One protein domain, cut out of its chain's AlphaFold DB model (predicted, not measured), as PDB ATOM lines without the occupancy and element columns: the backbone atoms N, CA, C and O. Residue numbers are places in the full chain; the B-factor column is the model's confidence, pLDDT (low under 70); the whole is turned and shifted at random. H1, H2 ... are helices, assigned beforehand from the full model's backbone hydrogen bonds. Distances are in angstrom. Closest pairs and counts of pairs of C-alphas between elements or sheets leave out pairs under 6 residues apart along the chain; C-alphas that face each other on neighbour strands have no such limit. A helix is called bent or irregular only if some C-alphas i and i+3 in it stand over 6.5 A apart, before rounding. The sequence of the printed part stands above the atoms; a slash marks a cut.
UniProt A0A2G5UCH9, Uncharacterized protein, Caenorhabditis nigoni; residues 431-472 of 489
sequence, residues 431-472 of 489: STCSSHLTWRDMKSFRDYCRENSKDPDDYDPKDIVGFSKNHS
ATOM      1  N   SER A 431     156.528  94.404 164.968       72.19
ATOM      2  CA  SER A 431     157.524  93.507 165.570       72.19
ATOM      3  C   SER A 431     158.758  93.240 164.701       72.19
ATOM      4  O   SER A 431     159.817  92.952 165.243       72.19
ATOM      5  N   THR A 432     158.667  93.386 163.376       75.94
ATOM      6  CA  THR A 432     159.808  93.210 162.452       75.94
ATOM      7  C   THR A 432     160.609  94.500 162.226       75.94
ATOM      8  O   THR A 432     161.530  94.556 161.408       75.94
ATOM      9  N   CYS A 433     160.253  95.593 162.909       80.19
ATOM     10  CA  CYS A 433     160.962  96.860 162.791       80.19
ATOM     11  C   CYS A 433     162.293  96.825 163.551       80.19
ATOM     12  O   CYS A 433     162.307  96.778 164.771       80.19
ATOM     13  N   SER A 434     163.402  96.961 162.824       76.00
ATOM     14  CA  SER A 434     164.757  97.083 163.388       76.00
ATOM     15  C   SER A 434     165.315  98.514 163.371       76.00
ATOM     16  O   SER A 434     166.433  98.766 163.826       76.00
ATOM     17  N   SER A 435     164.568  99.459 162.793       80.19
ATOM     18  CA  SER A 435     165.010 100.842 162.577       80.19
ATOM     19  C   SER A 435     164.552 101.816 163.659       80.19
ATOM     20  O   SER A 435     165.053 102.936 163.715       80.19
ATOM     21  N   HIS A 436     163.586 101.429 164.488       88.25
ATOM     22  CA  HIS A 436     163.023 102.281 165.529       88.25
ATOM     23  C   HIS A 436     163.157 101.612 166.889       88.25
ATOM     24  O   HIS A 436     163.150 100.389 166.972       88.25
ATOM     25  N   LEU A 437     163.219 102.429 167.934       89.62
ATOM     26  CA  LEU A 437     163.214 101.963 169.310       89.62
ATOM     27  C   LEU A 437     161.788 101.565 169.713       89.62
ATOM     28  O   LEU A 437     160.838 102.298 169.429       89.62
ATOM     29  N   THR A 438     161.633 100.426 170.381       90.81
ATOM     30  CA  THR A 438     160.349  99.953 170.913       90.81
ATOM     31  C   THR A 438     160.348  99.930 172.438       90.81
ATOM     32  O   THR A 438     161.403  99.897 173.076       90.81
ATOM     33  N   TRP A 439     159.156  99.877 173.041       89.62
ATOM     34  CA  TRP A 439     159.029  99.641 174.481       89.62
ATOM     35  C   TRP A 439     159.719  98.338 174.919       89.62
ATOM     36  O   TRP A 439     160.335  98.285 175.981       89.62
ATOM     37  N   ARG A 440     159.662  97.287 174.091       88.00
ATOM     38  CA  ARG A 440     160.295  95.998 174.394       88.00
ATOM     39  C   ARG A 440     161.816  96.126 174.487       88.00
ATOM     40  O   ARG A 440     162.394  95.589 175.423       88.00
ATOM     41  N   ASP A 441     162.438  96.878 173.580       88.38
ATOM     42  CA  ASP A 441     163.883  97.146 173.625       88.38
ATOM     43  C   ASP A 441     164.277  97.853 174.923       88.38
ATOM     44  O   ASP A 441     165.235  97.465 175.589       88.38
ATOM     45  N   MET A 442     163.499  98.868 175.304       88.69
ATOM     46  CA  MET A 442     163.706  99.617 176.539       88.69
ATOM     47  C   MET A 442     163.535  98.728 177.775       88.69
ATOM     48  O   MET A 442     164.350  98.787 178.694       88.69
ATOM     49  N   LYS A 443     162.511  97.869 177.794       88.56
ATOM     50  CA  LYS A 443     162.292  96.906 178.877       88.56
ATOM     51  C   LYS A 443     163.499  95.977 179.040       88.56
ATOM     52  O   LYS A 443     164.038  95.894 180.143       88.56
ATOM     53  N   SER A 444     163.949  95.354 177.949       88.31
ATOM     54  CA  SER A 444     165.098  94.440 177.945       88.31
ATOM     55  C   SER A 444     166.391  95.128 178.379       88.31
ATOM     56  O   SER A 444     167.166  94.561 179.143       88.31
ATOM     57  N   PHE A 445     166.617  96.368 177.937       89.12
ATOM     58  CA  PHE A 445     167.776  97.150 178.362       89.12
ATOM     59  C   PHE A 445     167.751  97.448 179.866       89.12
ATOM     60  O   PHE A 445     168.754  97.269 180.550       89.12
ATOM     61  N   ARG A 446     166.592  97.839 180.409       88.94
ATOM     62  CA  ARG A 446     166.437  98.091 181.850       88.94
ATOM     63  C   ARG A 446     166.648  96.829 182.680       88.94
ATOM     64  O   ARG A 446     167.198  96.913 183.774       88.94
ATOM     65  N   ASP A 447     166.231  95.668 182.183       88.75
ATOM     66  CA  ASP A 447     166.533  94.387 182.831       88.75
ATOM     67  C   ASP A 447     168.033  94.091 182.829       88.75
ATOM     68  O   ASP A 447     168.596  93.851 183.897       88.75
ATOM     69  N   TYR A 448     168.699  94.254 181.684       89.50
ATOM     70  CA  TYR A 448     170.152  94.134 181.585       89.50
ATOM     71  C   TYR A 448     170.887  95.078 182.553       89.50
ATOM     72  O   TYR A 448     171.817  94.652 183.238       89.50
ATOM     73  N   CYS A 449     170.478  96.345 182.668       88.50
ATOM     74  CA  CYS A 449     171.104  97.280 183.606       88.50
ATOM     75  C   CYS A 449     170.987  96.803 185.056       88.50
ATOM     76  O   CYS A 449     171.994  96.779 185.764       88.50
ATOM     77  N   ARG A 450     169.802  96.341 185.479       87.38
ATOM     78  CA  ARG A 450     169.591  95.821 186.840       87.38
ATOM     79  C   ARG A 450     170.443  94.589 187.123       87.38
ATOM     80  O   ARG A 450     171.070  94.525 188.175       87.38
ATOM     81  N   GLU A 451     170.515  93.651 186.181       90.06
ATOM     82  CA  GLU A 451     171.365  92.456 186.296       90.06
ATOM     83  C   GLU A 451     172.852  92.811 186.431       90.06
ATOM     84  O   GLU A 451     173.607  92.115 187.104       90.06
ATOM     85  N   ASN A 452     173.270  93.931 185.838       89.00
ATOM     86  CA  ASN A 452     174.654  94.400 185.849       89.00
ATOM     87  C   ASN A 452     174.918  95.500 186.894       89.00
ATOM     88  O   ASN A 452     175.961  96.151 186.830       89.00
ATOM     89  N   SER A 453     174.004  95.714 187.851       89.06
ATOM     90  CA  SER A 453     174.112  96.753 188.894       89.06
ATOM     91  C   SER A 453     174.363  98.168 188.348       89.06
ATOM     92  O   SER A 453     175.047  98.979 188.972       89.06
ATOM     93  N   LYS A 454     173.818  98.460 187.164       88.00
ATOM     94  CA  LYS A 454     173.780  99.792 186.555       88.00
ATOM     95  C   LYS A 454     172.411 100.415 186.789       88.00
ATOM     96  O   LYS A 454     171.413  99.698 186.883       88.00
ATOM     97  N   ASP A 455     172.364 101.740 186.848       85.50
ATOM     98  CA  ASP A 455     171.098 102.459 186.933       85.50
ATOM     99  C   ASP A 455     170.269 102.195 185.653       85.50
ATOM    100  O   ASP A 455     170.756 102.450 184.549       85.50
ATOM    101  N   PRO A 456     169.058 101.611 185.757       83.75
ATOM    102  CA  PRO A 456     168.216 101.346 184.595       83.75
ATOM    103  C   PRO A 456     167.661 102.615 183.941       83.75
ATOM    104  O   PRO A 456     167.182 102.519 182.813       83.75
ATOM    105  N   ASP A 457     167.698 103.762 184.619       81.88
ATOM    106  CA  ASP A 457     167.102 105.008 184.138       81.88
ATOM    107  C   ASP A 457     168.168 106.057 183.723       81.88
ATOM    108  O   ASP A 457     167.815 107.118 183.210       81.88
ATOM    109  N   ASP A 458     169.465 105.732 183.840       83.06
ATOM    110  CA  ASP A 458     170.601 106.528 183.334       83.06
ATOM    111  C   ASP A 458     171.083 106.002 181.966       83.06
ATOM    112  O   ASP A 458     171.937 105.113 181.881       83.06
ATOM    113  N   TYR A 459     170.488 106.494 180.871       80.50
ATOM    114  CA  TYR A 459     170.840 106.074 179.506       80.50
ATOM    115  C   TYR A 459     170.587 107.148 178.433       80.50
ATOM    116  O   TYR A 459     169.656 107.949 178.533       80.50
ATOM    117  N   ASP A 460     171.346 107.107 177.328       80.38
ATOM    118  CA  ASP A 460     170.975 107.770 176.068       80.38
ATOM    119  C   ASP A 460     170.112 106.800 175.227       80.38
ATOM    120  O   ASP A 460     170.414 105.606 175.138       80.38
ATOM    121  N   PRO A 461     169.043 107.260 174.549       78.38
ATOM    122  CA  PRO A 461     168.297 106.454 173.574       78.38
ATOM    123  C   PRO A 461     169.165 105.653 172.585       78.38
ATOM    124  O   PRO A 461     168.770 104.574 172.132       78.38
ATOM    125  N   LYS A 462     170.345 106.171 172.221       77.88
ATOM    126  CA  LYS A 462     171.313 105.484 171.355       77.88
ATOM    127  C   LYS A 462     171.907 104.235 172.003       77.88
ATOM    128  O   LYS A 462     172.171 103.277 171.274       77.88
ATOM    129  N   ASP A 463     172.070 104.221 173.321       81.31
ATOM    130  CA  ASP A 463     172.600 103.080 174.071       81.31
ATOM    131  C   ASP A 463     171.630 101.903 174.005       81.31
ATOM    132  O   ASP A 463     172.039 100.776 173.724       81.31
ATOM    133  N   ILE A 464     170.326 102.177 174.132       82.88
ATOM    134  CA  ILE A 464     169.281 101.152 174.007       82.88
ATOM    135  C   ILE A 464     169.268 100.563 172.593       82.88
ATOM    136  O   ILE A 464     169.188  99.348 172.414       82.88
ATOM    137  N   VAL A 465     169.382 101.404 171.561       76.75
ATOM    138  CA  VAL A 465     169.413 100.923 170.171       76.75
ATOM    139  C   VAL A 465     170.691 100.140 169.869       76.75
ATOM    140  O   VAL A 465     170.639  99.145 169.142       76.75
ATOM    141  N   GLY A 466     171.831 100.551 170.429       74.75
ATOM    142  CA  GLY A 466     173.076  99.788 170.370       74.75
ATOM    143  C   GLY A 466     172.934  98.421 171.038       74.75
ATOM    144  O   GLY A 466     173.302  97.406 170.444       74.75
ATOM    145  N   PHE A 467     172.331  98.385 172.227       80.50
ATOM    146  CA  PHE A 467     172.035  97.162 172.962       80.50
ATOM    147  C   PHE A 467     171.124  96.226 172.164       80.50
ATOM    148  O   PHE A 467     171.528  95.101 171.886       80.50
ATOM    149  N   SER A 468     169.958  96.698 171.710       76.81
ATOM    150  CA  SER A 468     168.990  95.890 170.953       76.81
ATOM    151  C   SER A 468     169.625  95.270 169.697       76.81
ATOM    152  O   SER A 468     169.552  94.059 169.481       76.81
ATOM    153  N   LYS A 469     170.393  96.057 168.928       71.38
ATOM    154  CA  LYS A 469     171.100  95.568 167.729       71.38
ATOM    155  C   LYS A 469     172.174  94.524 168.028       71.38
ATOM    156  O   LYS A 469     172.414  93.659 167.188       71.38
ATOM    157  N   ASN A 470     172.846  94.616 169.172       65.69
ATOM    158  CA  ASN A 470     173.887  93.668 169.567       65.69
ATOM    159  C   ASN A 470     173.289  92.401 170.191       65.69
ATOM    160  O   ASN A 470     173.774  91.304 169.925       65.69
ATOM    161  N   HIS A 471     172.197  92.528 170.946       62.41
ATOM    162  CA  HIS A 471     171.493  91.397 171.545       62.41
ATOM    163  C   HIS A 471     170.804  90.523 170.488       62.41
ATOM    164  O   HIS A 471     170.930  89.303 170.546       62.41
ATOM    165  N   SER A 472     170.182  91.118 169.458       55.66
ATOM    166  CA  SER A 472     169.633  90.359 168.319       55.66
ATOM    167  C   SER A 472     170.700  89.666 167.464       55.66
ATOM    168  O   SER A 472     170.389  88.709 166.762       55.66
TER     169      SER A 472
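What this domain is: This is residues 431 to 472 of the 489 residues of an uncharacterized protein of Caenorhabditis nigoni (UniProt A0A2G5UCH9). Two helices of similar length cross nearly at right angles: H1 runs roughly along the longest axis, and H2 packs across its first part. A lead, residues 431 to 438, runs up to the start of H1, and from the other end of H1 a loop, residues 452 to 460, folds back to the start of H2. The printed part has 42 residues with two named helices, in the order H1, H2, and no named strand; the class is all helix. The whole is compact, with a radius of gyration of the C-alphas of 9.9 A, yet elongated in outline, spanning 30 by 16 by 16 A.

Where its parts are: The longest helix is H1, residues 439 to 451, which measures 18.5 A from C-alpha 439 at (159.029, 99.641, 174.481) to C-alpha 451 at (171.365, 92.456, 186.296). H2, residues 461 to 472, measures 17.0 A and ends with C-alpha 472 at (169.633, 90.359, 168.319). Neither helix is bent or irregular.

How they stand to each other: H1 touches H2 with residues 441 to 445 alone, and H2 touches H1 with residues 464 to 468 alone. There are 7 pairs of C-alphas within 8 A, and the closest C-alphas of the two helices, those of Asp 441 and Ser 468, are 5.9 A apart. Their lines are about perpendicular, at 86 degrees, and their centres are 10.1 A apart. In both H1 and H2 every O i to N i+4 pair is within hydrogen-bond range.

The domain as a whole: The two C-alphas farthest apart are those of Thr 432 and Ser 453, at 30.3 A, while those of Ser 431 and Ser 472, the first and last printed, are 12.8 A apart. The printed part has no cut, and the link from H1 to H2, 9 residues, is short. The mean pLDDT of the printed part is 82.2, with 89 for H1 and 74 for H2; residues 470 to 472 are under 70.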